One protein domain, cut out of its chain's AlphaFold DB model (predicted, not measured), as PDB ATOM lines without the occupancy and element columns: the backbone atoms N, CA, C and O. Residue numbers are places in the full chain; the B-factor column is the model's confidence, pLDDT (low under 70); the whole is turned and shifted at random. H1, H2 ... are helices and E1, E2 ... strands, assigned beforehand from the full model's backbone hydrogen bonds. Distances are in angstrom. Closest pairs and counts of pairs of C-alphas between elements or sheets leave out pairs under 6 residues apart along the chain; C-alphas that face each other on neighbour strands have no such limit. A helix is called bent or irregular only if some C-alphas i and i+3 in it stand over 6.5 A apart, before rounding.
ATOM      1  N   PHE A   7       4.841  27.707  -0.866       91.25
ATOM      2  CA  PHE A   7       5.937  27.665   0.086       91.25
ATOM      3  C   PHE A   7       5.394  27.698   1.500       91.25
ATOM      4  O   PHE A   7       4.484  28.470   1.805       91.25
ATOM      5  N   ARG A   8       5.953  26.848   2.359       93.69
ATOM      6  CA  ARG A   8       5.590  26.765   3.771       93.69
ATOM      7  C   ARG A   8       6.822  27.040   4.609       93.69
ATOM      8  O   ARG A   8       7.840  26.375   4.448       93.69
ATOM      9  N   MET A   9       6.699  27.997   5.511       95.88
ATOM     10  CA  MET A   9       7.699  28.323   6.512       95.88
ATOM     11  C   MET A   9       7.177  27.890   7.878       95.88
ATOM     12  O   MET A   9       6.073  28.263   8.278       95.88
ATOM     13  N   THR A  10       7.952  27.076   8.585       94.88
ATOM     14  CA  THR A  10       7.576  26.586   9.915       94.88
ATOM     15  C   THR A  10       7.842  27.652  10.975       94.88
ATOM     16  O   THR A  10       8.632  28.574  10.761       94.88
ATOM     17  N   GLY A  11       7.222  27.508  12.150       92.81
ATOM     18  CA  GLY A  11       7.548  28.350  13.305       92.81
ATOM     19  C   GLY A  11       9.028  28.271  13.696       92.81
ATOM     20  O   GLY A  11       9.615  29.293  14.029       92.81
ATOM     21  N   GLN A  12       9.656  27.096  13.561       93.06
ATOM     22  CA  GLN A  12      11.087  26.934  13.831       93.06
ATOM     23  C   GLN A  12      11.940  27.800  12.900       93.06
ATOM     24  O   GLN A  12      12.805  28.520  13.379       93.06
ATOM     25  N   THR A  13      11.645  27.824  11.596       94.38
ATOM     26  CA  THR A  13      12.371  28.696  10.660       94.38
ATOM     27  C   THR A  13      12.217  30.173  11.027       94.38
ATOM     28  O   THR A  13      13.178  30.922  10.915       94.38
ATOM     29  N   VAL A  14      11.043  30.605  11.506       95.88
ATOM     30  CA  VAL A  14      10.849  31.985  11.996       95.88
ATOM     31  C   VAL A  14      11.739  32.276  13.207       95.88
ATOM     32  O   VAL A  14      12.343  33.344  13.275       95.88
ATOM     33  N   LEU A  15      11.848  31.331  14.142       95.38
ATOM     34  CA  LEU A  15      12.717  31.462  15.314       95.38
ATOM     35  C   LEU A  15      14.202  31.483  14.929       95.38
ATOM     36  O   LEU A  15      14.950  32.294  15.470       95.38
ATOM     37  N   ASP A  16      14.619  30.651  13.973       94.38
ATOM     38  CA  ASP A  16      15.996  30.625  13.468       94.38
ATOM     39  C   ASP A  16      16.363  31.957  12.792       94.38
ATOM     40  O   ASP A  16      17.455  32.487  13.012       94.38
ATOM     41  N   ILE A  17      15.428  32.541  12.024       96.25
ATOM     42  CA  ILE A  17      15.575  33.887  11.449       96.25
ATOM     43  C   ILE A  17      15.777  34.911  12.565       96.25
ATOM     44  O   ILE A  17      16.759  35.648  12.537       96.25
ATOM     45  N   ASP A  18      14.892  34.951  13.560       95.81
ATOM     46  CA  ASP A  18      14.980  35.936  14.642       95.81
ATOM     47  C   ASP A  18      16.267  35.795  15.460       95.81
ATOM     48  O   ASP A  18      16.893  36.804  15.793       95.81
ATOM     49  N   ALA A  19      16.701  34.564  15.749       94.38
ATOM     50  CA  ALA A  19      17.958  34.301  16.442       94.38
ATOM     51  C   ALA A  19      19.160  34.807  15.632       94.38
ATOM     52  O   ALA A  19      20.046  35.473  16.178       94.38
ATOM     53  N   TYR A  20      19.174  34.542  14.322       92.25
ATOM     54  CA  TYR A  20      20.227  35.017  13.433       92.25
ATOM     55  C   TYR A  20      20.232  36.545  13.312       92.25
ATOM     56  O   TYR A  20      21.281  37.173  13.466       92.25
ATOM     57  N   GLU A  21      19.078  37.168  13.075       94.12
ATOM     58  CA  GLU A  21      18.971  38.621  12.954       94.12
ATOM     59  C   GLU A  21      19.354  39.325  14.258       94.12
ATOM     60  O   GLU A  21      20.043  40.342  14.221       94.12
ATOM     61  N   ALA A  22      18.958  38.791  15.416       94.19
ATOM     62  CA  ALA A  22      19.313  39.363  16.713       94.19
ATOM     63  C   ALA A  22      20.823  39.317  16.986       94.19
ATOM     64  O   ALA A  22      21.352  40.223  17.629       94.19
ATOM     65  N   ALA A  23      21.513  38.282  16.501       89.81
ATOM     66  CA  ALA A  23      22.955  38.138  16.667       89.81
ATOM     67  C   ALA A  23      23.766  39.020  15.701       89.81
ATOM     68  O   ALA A  23      24.870  39.434  16.052       89.81
ATOM     69  N   ASN A  24      23.240  39.300  14.504       85.88
ATOM     70  CA  ASN A  24      24.028  39.876  13.407       85.88
ATOM     71  C   ASN A  24      23.567  41.267  12.950       85.88
ATOM     72  O   ASN A  24      24.341  41.988  12.321       85.88
ATOM     73  N   PHE A  25      22.333  41.683  13.251       88.75
ATOM     74  CA  PHE A  25      21.783  42.958  12.792       88.75
ATOM     75  C   PHE A  25      21.519  43.932  13.936       88.75
ATOM     76  O   PHE A  25      20.995  43.596  14.991       88.75
ATOM     77  N   THR A  26      21.812  45.208  13.681       90.19
ATOM     78  CA  THR A  26      21.544  46.299  14.635       90.19
ATOM     79  C   THR A  26      20.050  46.531  14.869       90.19
ATOM     80  O   THR A  26      19.657  47.061  15.908       90.19
ATOM     81  N   LYS A  27      19.210  46.159  13.897       90.88
ATOM     82  CA  LYS A  27      17.751  46.295  13.937       90.88
ATOM     83  C   LYS A  27      17.094  45.009  13.423       90.88
ATOM     84  O   LYS A  27      16.693  44.977  12.261       90.88
ATOM     85  N   PRO A  28      16.994  43.960  14.256       93.19
ATOM     86  CA  PRO A  28      16.303  42.736  13.873       93.19
ATOM     87  C   PRO A  28      14.811  42.998  13.657       93.19
ATOM     88  O   PRO A  28      14.205  43.837  14.334       93.19
ATOM     89  N   THR A  29      14.212  42.253  12.734       92.62
ATOM     90  CA  THR A  29      12.805  42.388  12.346       92.62
ATOM     91  C   THR A  29      11.862  41.925  13.454       92.62
ATOM     92  O   THR A  29      10.747  42.450  13.557       92.62
ATOM     93  N   LYS A  30      12.315  40.982  14.297       94.69
ATOM     94  CA  LYS A  30      11.541  40.352  15.382       94.69
ATOM     95  C   LYS A  30      10.237  39.758  14.852       94.69
ATOM     96  O   LYS A  30       9.137  40.135  15.270       94.69
ATOM     97  N   LEU A  31      10.363  38.908  13.840       95.31
ATOM     98  CA  LEU A  31       9.245  38.306  13.123       95.31
ATOM     99  C   LEU A  31       8.326  37.543  14.061       95.31
ATOM    100  O   LEU A  31       7.112  37.690  13.937       95.31
ATOM    101  N   TRP A  32       8.876  36.795  15.015       95.31
ATOM    102  CA  TRP A  32       8.103  36.034  15.984       95.31
ATOM    103  C   TRP A  32       7.218  36.946  16.834       95.31
ATOM    104  O   TRP A  32       6.000  36.777  16.858       95.31
ATOM    105  N   ASP A  33       7.796  37.985  17.443       94.62
ATOM    106  CA  ASP A  33       7.053  38.951  18.264       94.62
ATOM    107  C   ASP A  33       5.935  39.642  17.473       94.62
ATOM    108  O   ASP A  33       4.859  39.944  17.999       94.62
ATOM    109  N   ARG A  34       6.189  39.945  16.196       95.25
ATOM    110  CA  ARG A  34       5.194  40.553  15.303       95.25
ATOM    111  C   ARG A  34       4.109  39.552  14.912       95.25
ATOM    112  O   ARG A  34       2.948  39.944  14.818       95.25
ATOM    113  N   LEU A  35       4.470  38.290  14.707       94.62
ATOM    114  CA  LEU A  35       3.562  37.212  14.333       94.62
ATOM    115  C   LEU A  35       2.625  36.845  15.488       94.62
ATOM    116  O   LEU A  35       1.418  36.760  15.284       94.62
ATOM    117  N   VAL A  36       3.132  36.738  16.716       93.12
ATOM    118  CA  VAL A  36       2.304  36.467  17.905       93.12
ATOM    119  C   VAL A  36       1.203  37.518  18.076       93.12
ATOM    120  O   VAL A  36       0.082  37.177  18.438       93.12
ATOM    121  N   LYS A  37       1.466  38.789  17.741       93.81
ATOM    122  CA  LYS A  37       0.471  39.877  17.827       93.81
ATOM    123  C   LYS A  37      -0.690  39.754  16.840       93.81
ATOM    124  O   LYS A  37      -1.717  40.396  17.054       93.81
ATOM    125  N   VAL A  38      -0.535  39.000  15.748       92.88
ATOM    126  CA  VAL A  38      -1.611  38.803  14.757       92.88
ATOM    127  C   VAL A  38      -2.415  37.525  14.988       92.88
ATOM    128  O   VAL A  38      -3.467  37.357  14.369       92.88
ATOM    129  N   LEU A  39      -1.936  36.644  15.867       93.50
ATOM    130  CA  LEU A  39      -2.652  35.448  16.297       93.50
ATOM    131  C   LEU A  39      -3.746  35.798  17.323       93.50
ATOM    132  O   LEU A  39      -3.718  36.884  17.914       93.50
ATOM    133  N   PRO A  40      -4.731  34.910  17.555       93.00
ATOM    134  CA  PRO A  40      -5.671  35.077  18.659       93.00
ATOM    135  C   PRO A  40      -4.938  35.229  19.999       93.00
ATOM    136  O   PRO A  40      -3.946  34.554  20.255       93.00
ATOM    137  N   GLN A  41      -5.421  36.138  20.849       91.56
ATOM    138  CA  GLN A  41      -4.797  36.468  22.142       91.56
ATOM    139  C   GLN A  41      -5.463  35.747  23.328       91.56
ATOM    140  O   GLN A  41      -5.196  36.057  24.487       91.56
ATOM    141  N   SER A  42      -6.374  34.820  23.041       88.06
ATOM    142  CA  SER A  42      -7.130  34.038  24.016       88.06
ATOM    143  C   SER A  42      -7.249  32.599  23.532       88.06
ATOM    144  O   SER A  42      -7.339  32.385  22.323       88.06
ATOM    145  N   GLY A  43      -7.331  31.657  24.470       86.94
ATOM    146  CA  GLY A  43      -7.406  30.228  24.162       86.94
ATOM    147  C   GLY A  43      -6.030  29.595  23.955       86.94
ATOM    148  O   GLY A  43      -4.993  30.244  24.119       86.94
ATOM    149  N   GLU A  44      -6.029  28.309  23.626       89.56
ATOM    150  CA  GLU A  44      -4.822  27.586  23.230       89.56
ATOM    151  C   GLU A  44      -4.571  27.829  21.742       89.56
ATOM    152  O   GLU A  44      -5.408  27.501  20.902       89.56
ATOM    153  N   VAL A  45      -3.425  28.429  21.411       92.50
ATOM    154  CA  VAL A  45      -3.075  28.790  20.034       92.50
ATOM    155  C   VAL A  45      -1.739  28.173  19.655       92.50
ATOM    156  O   VAL A  45      -0.718  28.422  20.294       92.50
ATOM    157  N   GLN A  46      -1.744  27.427  18.557       91.69
ATOM    158  CA  GLN A  46      -0.563  26.851  17.936       91.69
ATOM    159  C   GLN A  46      -0.367  27.455  16.546       91.69
ATOM    160  O   GLN A  46      -1.273  27.429  15.714       91.69
ATOM    161  N   LEU A  47       0.831  27.971  16.269       93.62
ATOM    162  CA  LEU A  47       1.229  28.298  14.902       93.62
ATOM    163  C   LEU A  47       1.541  27.002  14.149       93.62
ATOM    164  O   LEU A  47       2.448  26.273  14.545       93.62
ATOM    165  N   ASP A  48       0.845  26.753  13.041       93.62
ATOM    166  CA  ASP A  48       1.108  25.583  12.201       93.62
ATOM    167  C   ASP A  48       2.230  25.896  11.203       93.62
ATOM    168  O   ASP A  48       3.293  25.274  11.214       93.62
ATOM    169  N   PHE A  49       2.014  26.893  10.342       95.44
ATOM    170  CA  PHE A  49       3.009  27.393   9.393       95.44
ATOM    171  C   PHE A  49       2.558  28.720   8.775       95.44
ATOM    172  O   PHE A  49       1.381  29.077   8.768       95.44
ATOM    173  N   VAL A  50       3.507  29.440   8.191       95.88
ATOM    174  CA  VAL A  50       3.246  30.575   7.306       95.88
ATOM    175  C   VAL A  50       3.331  30.085   5.866       95.88
ATOM    176  O   VAL A  50       4.207  29.294   5.524       95.88
ATOM    177  N   MET A  51       2.406  30.517   5.018       94.44
ATOM    178  CA  MET A  51       2.269  30.048   3.648       94.44
ATOM    179  C   MET A  51       2.220  31.217   2.669       94.44
ATOM    180  O   MET A  51       1.459  32.163   2.862       94.44
ATOM    181  N   ALA A  52       2.991  31.119   1.591       92.25
ATOM    182  CA  ALA A  52       2.898  32.001   0.431       92.25
ATOM    183  C   ALA A  52       2.778  31.156  -0.840       92.25
ATOM    184  O   ALA A  52       3.314  30.046  -0.886       92.25
ATOM    185  N   SER A  53       2.124  31.665  -1.881       83.19
ATOM    186  CA  SER A  53       2.227  31.074  -3.217       83.19
ATOM    187  C   SER A  53       2.767  32.061  -4.240       83.19
ATOM    188  O   SER A  53       2.741  33.277  -4.039       83.19
ATOM    189  N   THR A  54       3.245  31.522  -5.361       71.81
ATOM    190  CA  THR A  54       3.778  32.308  -6.477       71.81
ATOM    191  C   THR A  54       2.734  33.148  -7.221       71.81
ATOM    192  O   THR A  54       3.098  33.868  -8.145       71.81
ATOM    193  N   LEU A  55       1.454  33.085  -6.836       73.44
ATOM    194  CA  LEU A  55       0.368  33.882  -7.421       73.44
ATOM    195  C   LEU A  55      -0.328  34.812  -6.423       73.44
ATOM    196  O   LEU A  55      -1.132  35.653  -6.833       73.44
ATOM    197  N   ASP A  56      -0.055  34.662  -5.128       69.50
ATOM    198  CA  ASP A  56      -0.827  35.352  -4.104       69.50
ATOM    199  C   ASP A  56      -0.318  36.777  -3.874       69.50
ATOM    200  O   ASP A  56       0.881  37.053  -3.849       69.50
ATOM    201  N   LYS A  57      -1.265  37.690  -3.641       79.94
ATOM    202  CA  LYS A  57      -1.000  39.060  -3.161       79.94
ATOM    203  C   LYS A  57      -0.966  39.154  -1.633       79.94
ATOM    204  O   LYS A  57      -0.885  40.237  -1.055       79.94
ATOM    205  N   THR A  58      -1.086  38.015  -0.966       89.62
ATOM    206  CA  THR A  58      -1.145  37.895   0.487       89.62
ATOM    207  C   THR A  58      -0.277  36.737   0.940       89.62
ATOM    208  O   THR A  58      -0.133  35.747   0.227       89.62
ATOM    209  N   VAL A  59       0.236  36.828   2.161       93.56
ATOM    210  CA  VAL A  59       0.811  35.690   2.879       93.56
ATOM    211  C   VAL A  59      -0.185  35.235   3.942       93.56
ATOM    212  O   VAL A  59      -0.782  36.063   4.631       93.56
ATOM    213  N   ALA A  60      -0.396  33.928   4.060       94.88
ATOM    214  CA  ALA A  60      -1.337  33.342   5.004       94.88
ATOM    215  C   ALA A  60      -0.594  32.789   6.224       94.88
ATOM    216  O   ALA A  60       0.272  31.926   6.100       94.88
ATOM    217  N   VAL A  61      -0.948  33.258   7.415       96.50
ATOM    218  CA  VAL A  61      -0.515  32.665   8.686       96.50
ATOM    219  C   VAL A  61      -1.552  31.621   9.081       96.50
ATOM    220  O   VAL A  61      -2.703  31.974   9.343       96.50
ATOM    221  N   ILE A  62      -1.165  30.347   9.086       96.00
ATOM    222  CA  ILE A  62      -2.035  29.220   9.431       96.00
ATOM    223  C   ILE A  62      -1.784  28.830  10.883       96.00
ATOM    224  O   ILE A  62      -0.640  28.620  11.287       96.00
ATOM    225  N   TYR A  63      -2.851  28.748  11.666       95.56
ATOM    226  CA  TYR A  63      -2.782  28.442  13.090       95.56
ATOM    227  C   TYR A  63      -3.983  27.608  13.520       95.56
ATOM    228  O   TYR A  63      -5.063  27.706  12.938       95.56
ATOM    229  N   THR A  64      -3.811  26.842  14.587       95.81
ATOM    230  CA  THR A  64      -4.889  26.122  15.261       95.81
ATOM    231  C   THR A  64      -5.210  26.836  16.569       95.81
ATOM    232  O   THR A  64      -4.317  27.048  17.384       95.81
ATOM    233  N   ALA A  65      -6.469  27.239  16.752       94.12
ATOM    234  CA  ALA A  65      -6.961  27.867  17.978       94.12
ATOM    235  C   ALA A  65      -8.085  27.012  18.572       94.12
ATOM    236  O   ALA A  65      -9.055  26.712  17.875       94.12
ATOM    237  N   ASP A  66      -7.928  26.586  19.826       92.88
ATOM    238  CA  ASP A  66      -8.881  25.732  20.553       92.88
ATOM    239  C   ASP A  66      -9.327  24.494  19.738       92.88
ATOM    240  O   ASP A  66     -10.499  24.117  19.698       92.88
ATOM    241  N   GLY A  67      -8.374  23.873  19.030       91.12
ATOM    242  CA  GLY A  67      -8.599  22.684  18.198       91.12
ATOM    243  C   GLY A  67      -9.173  22.945  16.799       91.12
ATOM    244  O   GLY A  67      -9.395  21.990  16.054       91.12
ATOM    245  N   VAL A  68      -9.391  24.206  16.404       93.75
ATOM    246  CA  VAL A  68      -9.888  24.579  15.070       93.75
ATOM    247  C   VAL A  68      -8.803  25.290  14.268       93.75
ATOM    248  O   VAL A  68      -8.321  26.357  14.651       93.75
ATOM    249  N   GLN A  69      -8.444  24.729  13.110       95.06
ATOM    250  CA  GLN A  69      -7.514  25.380  12.190       95.06
ATOM    251  C   GLN A  69      -8.177  26.584  11.515       95.06
ATOM    252  O   GLN A  69      -9.279  26.505  10.974       95.06
ATOM    253  N   SER A  70      -7.474  27.706  11.536       94.44
ATOM    254  CA  SER A  70      -7.873  28.980  10.957       94.44
ATOM    255  C   SER A  70      -6.695  29.610  10.219       94.44
ATOM    256  O   SER A  70      -5.552  29.151  10.295       94.44
ATOM    257  N   LYS A  71      -6.973  30.679   9.472       93.94
ATOM    258  CA  LYS A  71      -5.936  31.450   8.788       93.94
ATOM    259  C   LYS A  71      -6.103  32.944   8.980       93.94
ATOM    260  O   LYS A  71      -7.219  33.449   9.114       93.94
ATOM    261  N   LYS A  72      -4.982  33.656   8.940       94.69
ATOM    262  CA  LYS A  72      -4.925  35.113   8.862       94.69
ATOM    263  C   LYS A  72      -4.132  35.513   7.627       94.69
ATOM    264  O   LYS A  72      -2.932  35.274   7.563       94.69
ATOM    265  N   ASP A  73      -4.803  36.147   6.674       94.62
ATOM    266  CA  ASP A  73      -4.146  36.690   5.489       94.62
ATOM    267  C   ASP A  73      -3.566  38.078   5.810       94.62
ATOM    268  O   ASP A  73      -4.220  38.919   6.438       94.62
ATOM    269  N   LEU A  74      -2.324  38.313   5.391       94.62
ATOM    270  CA  LEU A  74      -1.605  39.574   5.534       94.62
ATOM    271  C   LEU A  74      -1.213  40.089   4.147       94.62
ATOM    272  O   LEU A  74      -0.712  39.329   3.319       94.62
ATOM    273  N   ALA A  75      -1.415  41.382   3.901       92.62
ATOM    274  CA  ALA A  75      -1.000  42.016   2.653       92.62
ATOM    275  C   ALA A  75       0.534  42.049   2.533       92.62
ATOM    276  O   ALA A  75       1.230  42.299   3.521       92.62
ATOM    277  N   ILE A  76       1.049  41.817   1.322       93.00
ATOM    278  CA  ILE A  76       2.499  41.808   1.045       93.00
ATOM    279  C   ILE A  76       2.999  43.106   0.404       93.00
ATOM    280  O   ILE A  76       4.201  43.282   0.272       93.00
ATOM    281  N   GLU A  77       2.100  44.006   0.001       86.62
ATOM    282  CA  GLU A  77       2.444  45.231  -0.741       86.62
ATOM    283  C   GLU A  77       3.103  46.307   0.148       86.62
ATOM    284  O   GLU A  77       3.841  47.159  -0.343       86.62
ATOM    285  N   ASP A  78       2.870  46.263   1.467       88.62
ATOM    286  CA  ASP A  78       3.423  47.230   2.419       88.62
ATOM    287  C   ASP A  78       4.877  46.896   2.783       88.62
ATOM    288  O   ASP A  78       5.149  46.030   3.624       88.62
ATOM    289  N   LYS A  79       5.829  47.584   2.143       87.94
ATOM    290  CA  LYS A  79       7.266  47.379   2.362       87.94
ATOM    291  C   LYS A  79       7.645  47.658   3.820       87.94
ATOM    292  O   LYS A  79       7.526  48.777   4.307       87.94
ATOM    293  N   GLY A  80       8.172  46.640   4.500       88.12
ATOM    294  CA  GLY A  80       8.491  46.687   5.936       88.12
ATOM    295  C   GLY A  80       7.360  46.181   6.844       88.12
ATOM    296  O   GLY A  80       7.570  45.924   8.038       88.12
ATOM    297  N   GLY A  81       6.164  45.972   6.290       93.06
ATOM    298  CA  GLY A  81       5.044  45.311   6.947       93.06
ATOM    299  C   GLY A  81       5.341  43.842   7.271       93.06
ATOM    300  O   GLY A  81       6.240  43.219   6.705       93.06
ATOM    301  N   LEU A  82       4.583  43.262   8.208       95.38
ATOM    302  CA  LEU A  82       4.796  41.869   8.620       95.38
ATOM    303  C   LEU A  82       4.559  40.912   7.445       95.38
ATOM    304  O   LEU A  82       5.358  40.008   7.225       95.38
ATOM    305  N   GLY A  83       3.492  41.147   6.674       94.81
ATOM    306  CA  GLY A  83       3.175  40.332   5.506       94.81
ATOM    307  C   GLY A  83       4.276  40.368   4.444       94.81
ATOM    308  O   GLY A  83       4.631  39.322   3.915       94.81
ATOM    309  N   TYR A  84       4.888  41.533   4.211       94.25
ATOM    310  CA  TYR A  84       6.024  41.689   3.297       94.25
ATOM    311  C   TYR A  84       7.222  40.823   3.711       94.25
ATOM    312  O   TYR A  84       7.725  40.040   2.908       94.25
ATOM    313  N   HIS A  85       7.656  40.904   4.973       95.12
ATOM    314  CA  HIS A  85       8.800  40.110   5.434       95.12
ATOM    315  C   HIS A  85       8.505  38.610   5.456       95.12
ATOM    316  O   HIS A  85       9.316  37.815   4.988       95.12
ATOM    317  N   LEU A  86       7.332  38.217   5.961       95.50
ATOM    318  CA  LEU A  86       6.919  36.815   5.975       95.50
ATOM    319  C   LEU A  86       6.849  36.238   4.561       95.50
ATOM    320  O   LEU A  86       7.275  35.108   4.345       95.50
ATOM    321  N   PHE A  87       6.357  37.016   3.597       94.94
ATOM    322  CA  PHE A  87       6.339  36.616   2.197       94.94
ATOM    323  C   PHE A  87       7.754  36.371   1.661       94.94
ATOM    324  O   PHE A  87       8.015  35.288   1.136       94.94
ATOM    325  N   LEU A  88       8.676  37.325   1.843       94.69
ATOM    326  CA  LEU A  88      10.061  37.178   1.386       94.69
ATOM    327  C   LEU A  88      10.718  35.926   1.974       94.69
ATOM    328  O   LEU A  88      11.286  35.131   1.226       94.69
ATOM    329  N   HIS A  89      10.596  35.703   3.283       96.19
ATOM    330  CA  HIS A  89      11.184  34.530   3.931       96.19
ATOM    331  C   HIS A  89      10.510  33.217   3.521       96.19
ATOM    332  O   HIS A  89      11.203  32.214   3.362       96.19
ATOM    333  N   CYS A  90       9.197  33.208   3.272       95.06
ATOM    334  CA  CYS A  90       8.511  32.036   2.727       95.06
ATOM    335  C   CYS A  90       9.063  31.641   1.355       95.06
ATOM    336  O   CYS A  90       9.325  30.464   1.132       95.06
ATOM    337  N   VAL A  91       9.240  32.596   0.438       93.38
ATOM    338  CA  VAL A  91       9.669  32.289  -0.937       93.38
ATOM    339  C   VAL A  91      11.187  32.161  -1.088       93.38
ATOM    340  O   VAL A  91      11.639  31.657  -2.110       93.38
ATOM    341  N   THR A  92      11.983  32.580  -0.097       94.62
ATOM    342  CA  THR A  92      13.459  32.505  -0.130       94.62
ATOM    343  C   THR A  92      14.036  31.689   1.023       94.62
ATOM    344  O   THR A  92      14.504  30.573   0.815       94.62
ATOM    345  N   THR A  93      14.004  32.206   2.250       96.00
ATOM    346  CA  THR A  93      14.684  31.591   3.395       96.00
ATOM    347  C   THR A  93      14.210  30.175   3.666       96.00
ATOM    348  O   THR A  93      15.056  29.303   3.787       96.00
ATOM    349  N   ALA A  94      12.901  29.920   3.690       95.19
ATOM    350  CA  ALA A  94      12.355  28.594   3.964       95.19
ATOM    351  C   ALA A  94      12.834  27.504   2.979       95.19
ATOM    352  O   ALA A  94      13.364  26.491   3.444       95.19
ATOM    353  N   PRO A  95      12.709  27.663   1.644       94.50
ATOM    354  CA  PRO A  95      13.204  26.652   0.708       94.50
ATOM    355  C   PRO A  95      14.731  26.500   0.752       94.50
ATOM    356  O   PRO A  95      15.230  25.376   0.699       94.50
ATOM    357  N   ILE A  96      15.480  27.594   0.904       94.31
ATOM    358  CA  ILE A  96      16.951  27.551   0.916       94.31
ATOM    359  C   ILE A  96      17.470  26.921   2.209       94.31
ATOM    360  O   ILE A  96      18.374  26.090   2.165       94.31
ATOM    361  N   SER A  97      16.892  27.260   3.364       93.00
ATOM    362  CA  SER A  97      17.258  26.644   4.639       93.00
ATOM    363  C   SER A  97      16.916  25.161   4.646       93.00
ATOM    364  O   SER A  97      17.736  24.359   5.082       93.00
ATOM    365  N   ALA A  98      15.760  24.774   4.099       91.88
ATOM    366  CA  ALA A  98      15.393  23.367   3.969       91.88
ATOM    367  C   ALA A  98      16.385  22.583   3.090       91.88
ATOM    368  O   ALA A  98      16.692  21.434   3.398       91.88
ATOM    369  N   ALA A  99      16.905  23.195   2.024       90.62
ATOM    370  CA  ALA A  99      17.842  22.544   1.111       90.62
ATOM    371  C   ALA A  99      19.296  22.528   1.615       90.62
ATOM    372  O   ALA A  99      20.016  21.558   1.378       90.62
ATOM    373  N   LEU A 100      19.745  23.600   2.278       88.69
ATOM    374  CA  LEU A 100      21.171  23.855   2.511       88.69
ATOM    375  C   LEU A 100      21.572  23.938   3.983       88.69
ATOM    376  O   LEU A 100      22.736  23.683   4.288       88.69
ATOM    377  N   ALA A 101      20.664  24.270   4.909       83.81
ATOM    378  CA  ALA A 101      21.064  24.549   6.292       83.81
ATOM    379  C   ALA A 101      21.660  23.320   6.995       83.81
ATOM    380  O   ALA A 101      22.575  23.474   7.795       83.81
ATOM    381  N   GLY A 102      21.215  22.106   6.655       81.50
ATOM    382  CA  GLY A 102      21.789  20.877   7.217       81.50
ATOM    383  C   GLY A 102      23.238  20.607   6.789       81.50
ATOM    384  O   GLY A 102      23.981  19.975   7.529       81.50
ATOM    385  N   GLN A 103      23.655  21.090   5.615       82.19
ATOM    386  CA  GLN A 103      25.006  20.861   5.079       82.19
ATOM    387  C   GLN A 103      25.943  22.041   5.340       82.19
ATOM    388  O   GLN A 103      27.123  21.854   5.623       82.19
ATOM    389  N   TYR A 104      25.416  23.261   5.235       81.19
ATOM    390  CA  TYR A 104      26.205  24.489   5.259       81.19
ATOM    391  C   TYR A 104      25.896  25.377   6.468       81.19
ATOM    392  O   TYR A 104      26.580  26.375   6.662       81.19
ATOM    393  N   GLY A 105      24.902  25.042   7.291       83.50
ATOM    394  CA  GLY A 105      24.454  25.865   8.413       83.50
ATOM    395  C   GLY A 105      23.448  26.949   8.012       83.50
ATOM    396  O   GLY A 105      23.381  27.391   6.860       83.50
ATOM    397  N   PHE A 106      22.655  27.400   8.989       87.00
ATOM    398  CA  PHE A 106      21.583  28.374   8.763       87.00
ATOM    399  C   PHE A 106      22.102  29.733   8.279       87.00
ATOM    400  O   PHE A 106      21.522  30.297   7.360       87.00
ATOM    401  N   ALA A 107      23.219  30.226   8.823       85.44
ATOM    402  CA  ALA A 107      23.819  31.504   8.420       85.44
ATOM    403  C   ALA A 107      24.088  31.575   6.906       85.44
ATOM    404  O   ALA A 107      23.731  32.541   6.232       85.44
ATOM    405  N   ASN A 108      24.649  30.496   6.357       85.75
ATOM    406  CA  ASN A 108      24.986  30.381   4.942       85.75
ATOM    407  C   ASN A 108      23.732  30.303   4.061       85.75
ATOM    408  O   ASN A 108      23.662  30.941   3.009       85.75
ATOM    409  N   ALA A 109      22.717  29.557   4.505       89.31
ATOM    410  CA  ALA A 109      21.428  29.489   3.824       89.31
ATOM    411  C   ALA A 109      20.688  30.839   3.856       89.31
ATOM    412  O   ALA A 109      20.164  31.292   2.838       89.31
ATOM    413  N   TYR A 110      20.685  31.509   5.008       91.81
ATOM    414  CA  TYR A 110      20.059  32.813   5.198       91.81
ATOM    415  C   TYR A 110      20.722  33.881   4.323       91.81
ATOM    416  O   TYR A 110      20.026  34.681   3.700       91.81
ATOM    417  N   PHE A 111      22.049  33.851   4.186       88.81
ATOM    418  CA  PHE A 111      22.772  34.720   3.260       88.81
ATOM    419  C   PHE A 111      22.279  34.579   1.808       88.81
ATOM    420  O   PHE A 111      21.899  35.569   1.176       88.81
ATOM    421  N   LEU A 112      22.248  33.350   1.278       90.81
ATOM    422  CA  LEU A 112      21.777  33.102  -0.089       90.81
ATOM    423  C   LEU A 112      20.318  33.540  -0.262       90.81
ATOM    424  O   LEU A 112      19.957  34.108  -1.294       90.81
ATOM    425  N   ALA A 113      19.498  33.349   0.774       92.94
ATOM    426  CA  ALA A 113      18.124  33.828   0.790       92.94
ATOM    427  C   ALA A 113      18.024  35.345   0.654       92.94
ATOM    428  O   ALA A 113      17.218  35.817  -0.143       92.94
ATOM    429  N   GLN A 114      18.869  36.105   1.351       90.06
ATOM    430  CA  GLN A 114      18.896  37.561   1.229       90.06
ATOM    431  C   GLN A 114      19.291  38.008  -0.183       90.06
ATOM    432  O   GLN A 114      18.663  38.908  -0.739       90.06
ATOM    433  N   LYS A 115      20.268  37.343  -0.814       87.19
ATOM    434  CA  LYS A 115      20.653  37.648  -2.203       87.19
ATOM    435  C   LYS A 115      19.520  37.422  -3.194       87.19
ATOM    436  O   LYS A 115      19.341  38.230  -4.102       87.19
ATOM    437  N   LEU A 116      18.740  36.365  -3.001       90.06
ATOM    438  CA  LEU A 116      17.556  36.124  -3.815       90.06
ATOM    439  C   LEU A 116      16.440  37.125  -3.497       90.06
ATOM    440  O   LEU A 116      15.843  37.672  -4.421       90.06
ATOM    441  N   ALA A 117      16.216  37.441  -2.219       91.44
ATOM    442  CA  ALA A 117      15.164  38.352  -1.774       91.44
ATOM    443  C   ALA A 117      15.316  39.777  -2.330       91.44
ATOM    444  O   ALA A 117      14.305  40.425  -2.584       91.44
ATOM    445  N   VAL A 118      16.544  40.251  -2.580       88.56
ATOM    446  CA  VAL A 118      16.798  41.566  -3.208       88.56
ATOM    447  C   VAL A 118      16.127  41.696  -4.579       88.56
ATOM    448  O   VAL A 118      15.702  42.790  -4.945       88.56
ATOM    449  N   ASN A 119      16.008  40.593  -5.319       87.38
ATOM    450  CA  ASN A 119      15.400  40.585  -6.648       87.38
ATOM    451  C   ASN A 119      13.891  40.313  -6.613       87.38
ATOM    452  O   ASN A 119      13.241  40.437  -7.644       87.38
ATOM    453  N   VAL A 120      13.332  39.959  -5.452       90.12
ATOM    454  CA  VAL A 120      11.908  39.652  -5.298       90.12
ATOM    455  C   VAL A 120      11.138  40.932  -5.000       90.12
ATOM    456  O   VAL A 120      11.373  41.605  -3.995       90.12
ATOM    457  N   ILE A 121      10.159  41.242  -5.849       90.25
ATOM    458  CA  ILE A 121       9.233  42.359  -5.670       90.25
ATOM    459  C   ILE A 121       7.857  41.777  -5.325       90.25
ATOM    460  O   ILE A 121       7.162  41.294  -6.218       90.25
ATOM    461  N   PRO A 122       7.432  41.803  -4.047       88.94
ATOM    462  CA  PRO A 122       6.117  41.299  -3.658       88.94
ATOM    463  C   PRO A 122       4.994  41.986  -4.444       88.94
ATOM    464  O   PRO A 122       4.918  43.210  -4.502       88.94
ATOM    465  N   GLY A 123       4.137  41.179  -5.065       84.56
ATOM    466  CA  GLY A 123       3.088  41.609  -5.991       84.56
ATOM    467  C   GLY A 123       3.456  41.467  -7.474       84.56
ATOM    468  O   GLY A 123       2.548  41.402  -8.304       84.56
ATOM    469  N   ASP A 124       4.742  41.348  -7.814       87.75
ATOM    470  CA  ASP A 124       5.216  41.068  -9.171       87.75
ATOM    471  C   ASP A 124       5.713  39.623  -9.288       87.75
ATOM    472  O   ASP A 124       6.874  39.294  -9.037       87.75
ATOM    473  N   VAL A 125       4.805  38.752  -9.729       84.94
ATOM    474  CA  VAL A 125       5.043  37.309  -9.881       84.94
ATOM    475  C   VAL A 125       6.175  36.967 -10.852       84.94
ATOM    476  O   VAL A 125       6.688  35.851 -10.818       84.94
ATOM    477  N   THR A 126       6.573  37.891 -11.734       85.38
ATOM    478  CA  THR A 126       7.668  37.655 -12.689       85.38
ATOM    479  C   THR A 126       9.040  37.667 -12.021       85.38
ATOM    480  O   THR A 126       9.996  37.131 -12.576       85.38
ATOM    481  N   THR A 127       9.116  38.220 -10.810       88.19
ATOM    482  CA  THR A 127      10.343  38.335 -10.014       88.19
ATOM    483  C   THR A 127      10.543  37.181  -9.033       88.19
ATOM    484  O   THR A 127      11.560  37.115  -8.343       88.19
ATOM    485  N   TYR A 128       9.566  36.280  -8.923       89.69
ATOM    486  CA  TYR A 128       9.581  35.237  -7.906       89.69
ATOM    487  C   TYR A 128      10.500  34.073  -8.298       89.69
ATOM    488  O   TYR A 128      10.542  33.691  -9.469       89.69
ATOM    489  N   PRO A 129      11.206  33.474  -7.322       90.62
ATOM    490  CA  PRO A 129      12.073  32.333  -7.570       90.62
ATOM    491  C   PRO A 129      11.277  31.097  -8.012       90.62
ATOM    492  O   PRO A 129      10.251  30.749  -7.419       90.62
ATOM    493  N   GLU A 130      11.794  30.393  -9.017       90.62
ATOM    494  CA  GLU A 130      11.285  29.116  -9.515       90.62
ATOM    495  C   GLU A 130      12.269  28.000  -9.137       90.62
ATOM    496  O   GLU A 130      13.317  27.820  -9.759       90.62
TER     497      GLU A 130
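Overview. This is residues 7 to 130 of the 265 residues of an uncharacterized protein of Salmonella enterica subsp. enterica serovar Chester (UniProt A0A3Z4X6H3). A strongly twisted sheet makes one wall of the domain, with helix H3 packed across one of its faces and no named helix over the other. Farther out, the helical hairpin H4 and H5 packs on H3 through H5, while H1 starts at the sheet and reaches away to H5, and short H2 meets H1 and H3. The printed part has 124 residues, with four named strands and five named helices in the order E1 H1 H2 E2 E3 E4 H3 H4 H5; the sheet order is E1 E2 E3 E4, antiparallel throughout, and the class is mixed. The whole is compact, with a radius of gyration of the C-alphas of 14.1 A, and rounded, spanning 38 by 31 by 27 A.

Arrangement. Strands E2, residues 45 to 53, E3, residues 58 to 65, and E4, residues 68 to 75, form a meander, each strand the antiparallel neighbour of the one before. N 51 and O 60 are 2.8 A apart between E2 and E3, and N 61 and O 72 are 2.8 A apart between E3 and E4, both within hydrogen-bond range. Edge strand E1, residues 7 to 9, is antiparallel to E2, with N 9 and O 50 at 2.8 A. H3, residues 82 to 91, is on the sheet at a height of 7.3 A and runs across the strands, at 65 degrees to E2 on the local plane. The closest C-alphas of H3 and E2 are those of Phe 87 and Ala 52, 6.0 A apart. H4, residues 93 to 104, and H5, residues 106 to 117, touch as a helical hairpin, closest at the C-alphas of Thr 93 and Ala 113, 4.9 A; their tilt of 37 degrees is only just steep. H5 only just touches H3, with 3 pairs of C-alphas within 8 A, the closest those of Ala 117 and Leu 88, 6.1 A. H1, residues 11 to 24, only grazes the sheet with residues 11 to 14. With residues 14 to 18 alone it touches H2, residues 31 to 36, closest at the C-alphas of Val 14 and Trp 32, 6.3 A. In H1, H2, H3 and H5 every O i to N i+4 pair is within hydrogen-bond range; in H4 6 of 8 are.

Along the chain. E1 begins at C-alpha 7, (5.937, 27.665, 0.086), and H5 ends at C-alpha 117, (15.164, 38.352, -1.774). From first to last C-alpha, E2 measures 24.0 A, E4 23.2 A, E3 21.0 A, H1 20.1 A, H5 15.9 A and H3 14.4 A. H4, 13.7 A, is irregular: C-alphas 99 and 102 are 7.5 A apart.

Size, cuts and confidence. The two C-alphas farthest apart, those of Gly 43 and Thr 126, are 40.5 A apart. The printed part has no cut and no long link; residues 118 to 130 hold no named element. The mean pLDDT of the printed part is 91.2, and residue 56 is under 70.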